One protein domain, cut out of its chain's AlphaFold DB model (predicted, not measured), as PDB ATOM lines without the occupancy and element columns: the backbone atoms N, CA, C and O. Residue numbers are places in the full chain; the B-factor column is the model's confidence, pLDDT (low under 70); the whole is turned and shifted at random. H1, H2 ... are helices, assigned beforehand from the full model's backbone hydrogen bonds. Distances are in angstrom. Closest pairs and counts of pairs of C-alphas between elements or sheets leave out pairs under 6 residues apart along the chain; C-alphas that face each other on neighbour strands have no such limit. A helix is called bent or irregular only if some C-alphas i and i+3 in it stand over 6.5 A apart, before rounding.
ATOM      1  N   ALA A 253     156.812 248.593 214.972       97.75
ATOM      2  CA  ALA A 253     157.752 247.501 214.734       97.75
ATOM      3  C   ALA A 253     158.789 247.375 215.857       97.75
ATOM      4  O   ALA A 253     159.094 246.265 216.280       97.75
ATOM      5  N   LEU A 254     159.291 248.503 216.369       97.81
ATOM      6  CA  LEU A 254     160.237 248.538 217.483       97.81
ATOM      7  C   LEU A 254     159.612 247.998 218.774       97.81
ATOM      8  O   LEU A 254     160.195 247.123 219.410       97.81
ATOM      9  N   ILE A 255     158.410 248.454 219.135       96.94
ATOM     10  CA  ILE A 255     157.703 247.965 220.328       96.94
ATOM     11  C   ILE A 255     157.366 246.474 220.209       96.94
ATOM     12  O   ILE A 255     157.497 245.739 221.185       96.94
ATOM     13  N   ALA A 256     157.009 245.999 219.013       96.31
ATOM     14  CA  ALA A 256     156.704 244.590 218.764       96.31
ATOM     15  C   ALA A 256     157.911 243.647 218.939       96.31
ATOM     16  O   ALA A 256     157.721 242.436 219.029       96.31
ATOM     17  N   THR A 257     159.143 244.170 218.999       96.81
ATOM     18  CA  THR A 257     160.332 243.356 219.313       96.81
ATOM     19  C   THR A 257     160.452 243.009 220.796       96.81
ATOM     20  O   THR A 257     161.188 242.086 221.147       96.81
ATOM     21  N   ILE A 258     159.740 243.727 221.670       96.31
ATOM     22  CA  ILE A 258     159.801 243.501 223.110       96.31
ATOM     23  C   ILE A 258     158.935 242.279 223.450       96.31
ATOM     24  O   ILE A 258     157.767 242.230 223.047       96.31
ATOM     25  N   PRO A 259     159.460 241.295 224.203       94.38
ATOM     26  CA  PRO A 259     158.669 240.157 224.646       94.38
ATOM     27  C   PRO A 259     157.431 240.581 225.441       94.38
ATOM     28  O   PRO A 259     157.434 241.588 226.152       94.38
ATOM     29  N   VAL A 260     156.377 239.770 225.366       93.50
ATOM     30  CA  VAL A 260     155.193 239.918 226.219       93.50
ATOM     31  C   VAL A 260     155.266 238.955 227.399       93.50
ATOM     32  O   VAL A 260     155.680 237.803 227.265       93.50
ATOM     33  N   THR A 261     154.851 239.423 228.571       90.31
ATOM     34  CA  THR A 261     154.711 238.603 229.774       90.31
ATOM     35  C   THR A 261     153.569 237.593 229.614       90.31
ATOM     36  O   THR A 261     152.714 237.714 228.735       90.31
ATOM     37  N   GLN A 262     153.476 236.626 230.532       86.50
ATOM     38  CA  GLN A 262     152.338 235.694 230.586       86.50
ATOM     39  C   GLN A 262     150.979 236.395 230.763       86.50
ATOM     40  O   GLN A 262     149.953 235.839 230.387       86.50
ATOM     41  N   ALA A 263     150.966 237.617 231.308       85.69
ATOM     42  CA  ALA A 263     149.765 238.434 231.460       85.69
ATOM     43  C   ALA A 263     149.395 239.216 230.180       85.69
ATOM     44  O   ALA A 263     148.438 239.987 230.198       85.69
ATOM     45  N   GLY A 264     150.147 239.049 229.084       86.19
ATOM     46  CA  GLY A 264     149.909 239.724 227.805       86.19
ATOM     47  C   GLY A 264     150.378 241.181 227.756       86.19
ATOM     48  O   GLY A 264     150.041 241.896 226.817       86.19
ATOM     49  N   THR A 265     151.139 241.635 228.753       87.75
ATOM     50  CA  THR A 265     151.708 242.992 228.808       87.75
ATOM     51  C   THR A 265     153.156 243.009 228.330       87.75
ATOM     52  O   THR A 265     153.838 241.991 228.405       87.75
ATOM     53  N   ILE A 266     153.643 244.159 227.864       93.38
ATOM     54  CA  ILE A 266     155.032 244.326 227.415       93.38
ATOM     55  C   ILE A 266     155.999 244.122 228.591       93.38
ATOM     56  O   ILE A 266     155.815 244.688 229.675       93.38
ATOM     57  N   ASP A 267     157.043 243.323 228.373       94.88
ATOM     58  CA  ASP A 267     158.091 243.092 229.360       94.88
ATOM     59  C   ASP A 267     159.305 244.003 229.144       94.88
ATOM     60  O   ASP A 267     160.319 243.619 228.562       94.88
ATOM     61  N   TRP A 268     159.197 245.234 229.647       95.06
ATOM     62  CA  TRP A 268     160.255 246.244 229.559       95.06
ATOM     63  C   TRP A 268     161.586 245.833 230.199       95.06
ATOM     64  O   TRP A 268     162.623 246.349 229.802       95.06
ATOM     65  N   GLU A 269     161.587 244.879 231.132       93.69
ATOM     66  CA  GLU A 269     162.821 244.343 231.722       93.69
ATOM     67  C   GLU A 269     163.709 243.636 230.689       93.69
ATOM     68  O   GLU A 269     164.930 243.640 230.815       93.69
ATOM     69  N   GLN A 270     163.091 243.053 229.658       93.38
ATOM     70  CA  GLN A 270     163.768 242.323 228.582       93.38
ATOM     71  C   GLN A 270     163.926 243.164 227.308       93.38
ATOM     72  O   GLN A 270     164.368 242.652 226.277       93.38
ATOM     73  N   ALA A 271     163.541 244.443 227.341       94.69
ATOM     74  CA  ALA A 271     163.678 245.327 226.193       94.69
ATOM     75  C   ALA A 271     165.157 245.633 225.903       94.69
ATOM     76  O   ALA A 271     166.005 245.679 226.793       94.69
ATOM     77  N   HIS A 272     165.469 245.885 224.631       94.31
ATOM     78  CA  HIS A 272     166.811 246.305 224.235       94.31
ATOM     79  C   HIS A 272     167.179 247.644 224.922       94.31
ATOM     80  O   HIS A 272     166.337 248.547 224.919       94.31
ATOM     81  N   PRO A 273     168.420 247.855 225.421       94.94
ATOM     82  CA  PRO A 273     168.840 249.129 226.034       94.94
ATOM     83  C   PRO A 273     168.562 250.367 225.164       94.94
ATOM     84  O   PRO A 273     168.075 251.388 225.635       94.94
ATOM     85  N   TYR A 274     168.791 250.264 223.851       95.56
ATOM     86  CA  TYR A 274     168.309 251.235 222.856       95.56
ATOM     87  C   TYR A 274     166.834 251.658 223.028       95.56
ATOM     88  O   TYR A 274     166.546 252.846 222.951       95.56
ATOM     89  N   LEU A 275     165.895 250.731 223.259       95.88
ATOM     90  CA  LEU A 275     164.473 251.057 223.438       95.88
ATOM     91  C   LEU A 275     164.196 251.694 224.802       95.88
ATOM     92  O   LEU A 275     163.353 252.581 224.884       95.88
ATOM     93  N   LEU A 276     164.930 251.306 225.846       94.94
ATOM     94  CA  LEU A 276     164.827 251.950 227.162       94.94
ATOM     95  C   LEU A 276     165.258 253.422 227.127       94.94
ATOM     96  O   LEU A 276     164.722 254.230 227.882       94.94
ATOM     97  N   ARG A 277     166.168 253.778 226.213       94.25
ATOM     98  CA  ARG A 277     166.551 255.168 225.931       94.25
ATOM     99  C   ARG A 277     165.587 255.850 224.965       94.25
ATOM    100  O   ARG A 277     165.064 256.912 225.258       94.25
ATOM    101  N   HIS A 278     165.322 255.239 223.816       95.69
ATOM    102  CA  HIS A 278     164.776 255.957 222.662       95.69
ATOM    103  C   HIS A 278     163.322 255.623 222.313       95.69
ATOM    104  O   HIS A 278     162.796 256.175 221.347       95.69
ATOM    105  N   ALA A 279     162.625 254.753 223.058       95.62
ATOM    106  CA  ALA A 279     161.212 254.469 222.772       95.62
ATOM    107  C   ALA A 279     160.343 255.739 222.819       95.62
ATOM    108  O   ALA A 279     159.463 255.901 221.975       95.62
ATOM    109  N   ALA A 280     160.630 256.664 223.744       94.94
ATOM    110  CA  ALA A 280     159.946 257.954 223.820       94.94
ATOM    111  C   ALA A 280     160.199 258.823 222.574       94.94
ATOM    112  O   ALA A 280     159.243 259.366 222.019       94.94
ATOM    113  N   ASP A 281     161.440 258.884 222.077       94.31
ATOM    114  CA  ASP A 281     161.795 259.622 220.854       94.31
ATOM    115  C   ASP A 281     161.019 259.096 219.632       94.31
ATOM    116  O   ASP A 281     160.426 259.865 218.870       94.31
ATOM    117  N   HIS A 282     160.955 257.767 219.473       96.38
ATOM    118  CA  HIS A 282     160.179 257.130 218.399       96.38
ATOM    119  C   HIS A 282     158.680 257.376 218.551       96.38
ATOM    120  O   HIS A 282     157.990 257.597 217.557       96.38
ATOM    121  N   ALA A 283     158.166 257.374 219.781       95.75
ATOM    122  CA  ALA A 283     156.761 257.644 220.060       95.75
ATOM    123  C   ALA A 283     156.380 259.104 219.754       95.75
ATOM    124  O   ALA A 283     155.298 259.363 219.227       95.75
ATOM    125  N   VAL A 284     157.272 260.058 220.032       94.69
ATOM    126  CA  VAL A 284     157.106 261.465 219.640       94.69
ATOM    127  C   VAL A 284     157.067 261.587 218.121       94.69
ATOM    128  O   VAL A 284     156.136 262.187 217.583       94.69
ATOM    129  N   ALA A 285     158.026 260.973 217.424       94.19
ATOM    130  CA  ALA A 285     158.082 261.003 215.965       94.19
ATOM    131  C   ALA A 285     156.854 260.344 215.307       94.19
ATOM    132  O   ALA A 285     156.384 260.820 214.275       94.19
ATOM    133  N   ALA A 286     156.321 259.273 215.904       95.88
ATOM    134  CA  ALA A 286     155.119 258.580 215.439       95.88
ATOM    135  C   ALA A 286     153.829 259.403 215.600       95.88
ATOM    136  O   ALA A 286     152.845 259.157 214.897       95.88
ATOM    137  N   GLY A 287     153.807 260.357 216.535       93.38
ATOM    138  CA  GLY A 287     152.626 261.155 216.848       93.38
ATOM    139  C   GLY A 287     151.445 260.312 217.352       93.38
ATOM    140  O   GLY A 287     151.612 259.275 217.997       93.38
ATOM    141  N   ASN A 288     150.216 260.767 217.084       90.81
ATOM    142  CA  ASN A 288     148.973 260.022 217.353       90.81
ATOM    143  C   ASN A 288     148.821 259.507 218.803       90.81
ATOM    144  O   ASN A 288     148.330 258.393 219.037       90.81
ATOM    145  N   GLY A 289     149.289 260.290 219.781       92.44
ATOM    146  CA  GLY A 289     149.249 259.939 221.206       92.44
ATOM    147  C   GLY A 289     150.106 258.724 221.581       92.44
ATOM    148  O   GLY A 289     149.860 258.107 222.615       92.44
ATOM    149  N   ALA A 290     151.076 258.323 220.746       94.19
ATOM    150  CA  ALA A 290     151.955 257.193 221.048       94.19
ATOM    151  C   ALA A 290     152.776 257.438 222.319       94.19
ATOM    152  O   ALA A 290     152.863 256.539 223.154       94.19
ATOM    153  N   LEU A 291     153.286 258.662 222.511       94.25
ATOM    154  CA  LEU A 291     153.981 259.029 223.745       94.25
ATOM    155  C   LEU A 291     153.051 258.927 224.960       94.25
ATOM    156  O   LEU A 291     153.441 258.344 225.963       94.25
ATOM    157  N   ASP A 292     151.821 259.439 224.861       92.81
ATOM    158  CA  ASP A 292     150.863 259.402 225.973       92.81
ATOM    159  C   ASP A 292     150.523 257.957 226.379       92.81
ATOM    160  O   ASP A 292     150.439 257.652 227.566       92.81
ATOM    161  N   ARG A 293     150.400 257.038 225.409       92.69
ATOM    162  CA  ARG A 293     150.232 255.600 225.685       92.69
ATOM    163  C   ARG A 293     151.454 254.994 226.370       92.69
ATOM    164  O   ARG A 293     151.290 254.172 227.264       92.69
ATOM    165  N   LEU A 294     152.653 255.391 225.953       92.56
ATOM    166  CA  LEU A 294     153.903 254.877 226.501       92.56
ATOM    167  C   LEU A 294     154.110 255.329 227.956       92.56
ATOM    168  O   LEU A 294     154.404 254.509 228.818       92.56
ATOM    169  N   VAL A 295     153.879 256.612 228.258       92.19
ATOM    170  CA  VAL A 295     153.998 257.144 229.631       92.19
ATOM    171  C   VAL A 295     152.851 256.712 230.547       92.19
ATOM    172  O   VAL A 295     152.986 256.784 231.764       92.19
ATOM    173  N   ALA A 296     151.726 256.257 229.985       92.06
ATOM    174  CA  ALA A 296     150.639 255.657 230.752       92.06
ATOM    175  C   ALA A 296     150.954 254.229 231.231       92.06
ATOM    176  O   ALA A 296     150.242 253.734 232.103       92.06
ATOM    177  N   ASP A 297     151.995 253.573 230.697       91.62
ATOM    178  CA  ASP A 297     152.483 252.279 231.180       91.62
ATOM    179  C   ASP A 297     153.462 252.483 232.357       91.62
ATOM    180  O   ASP A 297     154.602 252.913 232.156       91.62
ATOM    181  N   PRO A 298     153.080 252.139 233.604       90.81
ATOM    182  CA  PRO A 298     153.961 252.321 234.753       90.81
ATOM    183  C   PRO A 298     155.227 251.465 234.675       90.81
ATOM    184  O   PRO A 298     156.239 251.838 235.261       90.81
ATOM    185  N   ARG A 299     155.196 250.320 233.971       91.56
ATOM    186  CA  ARG A 299     156.391 249.483 233.801       91.56
ATOM    187  C   ARG A 299     157.402 250.196 232.921       91.56
ATOM    188  O   ARG A 299     158.570 250.214 233.285       91.56
ATOM    189  N   PHE A 300     156.969 250.845 231.842       93.25
ATOM    190  CA  PHE A 300     157.871 251.647 231.017       93.25
ATOM    191  C   PHE A 300     158.613 252.691 231.863       93.25
ATOM    192  O   PHE A 300     159.836 252.741 231.829       93.25
ATOM    193  N   LEU A 301     157.899 253.443 232.708       92.62
ATOM    194  CA  LEU A 301     158.500 254.481 233.561       92.62
ATOM    195  C   LEU A 301     159.512 253.953 234.594       92.62
ATOM    196  O   LEU A 301     160.342 254.721 235.072       92.62
ATOM    197  N   ILE A 302     159.443 252.669 234.960       93.12
ATOM    198  CA  ILE A 302     160.390 252.039 235.894       93.12
ATOM    199  C   ILE A 302     161.709 251.679 235.198       93.12
ATOM    200  O   ILE A 302     162.761 251.775 235.827       93.12
ATOM    201  N   TYR A 303     161.654 251.236 233.936       93.38
ATOM    202  CA  TYR A 303     162.829 250.736 233.208       93.38
ATOM    203  C   TYR A 303     163.427 251.748 232.225       93.38
ATOM    204  O   TYR A 303     164.590 251.602 231.857       93.38
ATOM    205  N   ALA A 304     162.663 252.750 231.785       92.00
ATOM    206  CA  ALA A 304     163.152 253.778 230.877       92.00
ATOM    207  C   ALA A 304     164.293 254.591 231.504       92.00
ATOM    208  O   ALA A 304     164.279 254.893 232.701       92.00
ATOM    209  N   GLU A 305     165.272 254.978 230.687       87.38
ATOM    210  CA  GLU A 305     166.392 255.788 231.157       87.38
ATOM    211  C   GLU A 305     165.942 257.247 231.369       87.38
ATOM    212  O   GLU A 305     165.526 257.902 230.408       87.38
ATOM    213  N   PRO A 306     166.020 257.790 232.605       78.81
ATOM    214  CA  PRO A 306     165.396 259.071 232.944       78.81
ATOM    215  C   PRO A 306     165.881 260.251 232.103       78.81
ATOM    216  O   PRO A 306     165.080 261.117 231.757       78.81
ATOM    217  N   ASP A 307     167.166 260.270 231.748       79.38
ATOM    218  CA  ASP A 307     167.773 261.361 230.982       79.38
ATOM    219  C   ASP A 307     167.192 261.454 229.561       79.38
ATOM    220  O   ASP A 307     167.104 262.542 228.991       79.38
ATOM    221  N   PHE A 308     166.703 260.333 229.021       75.31
ATOM    222  CA  PHE A 308     166.113 260.244 227.686       75.31
ATOM    223  C   PHE A 308     164.585 260.386 227.678       75.31
ATOM    224  O   PHE A 308     163.977 260.528 226.620       75.31
ATOM    225  N   LEU A 309     163.945 260.435 228.851       72.38
ATOM    226  CA  LEU A 309     162.544 260.859 228.971       72.38
ATOM    227  C   LEU A 309     162.391 262.385 228.862       72.38
ATOM    228  O   LEU A 309     161.277 262.891 228.708       72.38
ATOM    229  N   THR A 310     163.503 263.124 228.946       59.47
ATOM    230  CA  THR A 310     163.550 264.584 228.843       59.47
ATOM    231  C   THR A 310     164.395 265.051 227.660       59.47
ATOM    232  O   THR A 310     165.532 265.480 227.841       59.47
ATOM    233  N   PRO A 311     163.803 265.074 226.454       47.84
ATOM    234  CA  PRO A 311     164.078 266.192 225.558       47.84
ATOM    235  C   PRO A 311     162.810 266.690 224.838       47.84
ATOM    236  O   PRO A 311     162.820 266.897 223.634       47.84
ATOM    237  N   THR A 312     161.688 266.903 225.540       41.59
ATOM    238  CA  THR A 312     160.455 267.454 224.924       41.59
ATOM    239  C   THR A 312     159.614 268.316 225.880       41.59
ATOM    240  O   THR A 312     158.413 268.097 226.034       41.59
TER     241      THR A 312
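Overview. This is residues 253 to 312 of the 352 residues of an uncharacterized protein of Streptomyces sp. Ag109_G2-1 (UniProt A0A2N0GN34). Three helices turn one after another round a small triangle, with H2 folding back from the longest helix, H1, as a hairpin and H3 turning off about perpendicular to H2. A long stretch with no named element, residues 253 to 272, loops far out to Gln 262 before it leads into H1, and a tail after H3 runs to Thr 312, at the other extreme of the domain. The printed part has 60 residues with three named helices, in the order H1, H2, H3, and no named strand. The class is all helix, though under half of the residues, 26 of 60, are in named elements. The whole is compact, with a radius of gyration of the C-alphas of 10.8 A and spans of 33 by 23 by 19 A.

Along the chain. Find C-alpha 273 at (168.840, 249.129, 226.034); there H1 begins, and it runs through residues 273 to 286 to C-alpha 286 at (155.119, 258.580, 215.439), 19.7 A away. Look within it at C-alphas 277 and 280: they are 7.5 A apart, where a regular helix has about 5 A, and H1 is irregular. Next look at residues 290 to 295, which form H2, 8.8 A from first to last C-alpha. Then find H3 in residues 298 to 303, 9.1 A long, ending at C-alpha 303 at (162.829, 250.736, 233.208).

Arrangement. Start from H1 and look at its residues 280 to 284, which alone touch H2; the closest C-alphas, those of Ala 283 and Leu 291, are 4.8 A apart. The two helices form a helical hairpin and run opposite ways at a steep tilt of 44 degrees by H1's rough line. H3 is close to H1 but not clearly touching it, with the C-alphas of Leu 276 and Tyr 303 the closest, at 6.5 A. These two run opposite ways at a steep tilt of 48 degrees. H2 and H3 are also close but not clearly touching, with the C-alphas of Val 295 and Leu 301 the closest, at 6.5 A, and they stand about perpendicular, at 80 degrees. In H2 and H3 every O i to N i+4 pair is within hydrogen-bond range; in H1 it is 8 of 10.

Size, cuts and confidence. Measure the size from Gln 262 to Thr 312, whose C-alphas are the two farthest apart, at 33.3 A. The printed part, residues 253 to 312, has no cut. The links from H1 to H2 and from H2 to H3 are tight, with 3 and 2 residues between the helices. In the B-factor column the mean pLDDT of the printed part is 90.1, and residues 310 to 312 of this model are under 70.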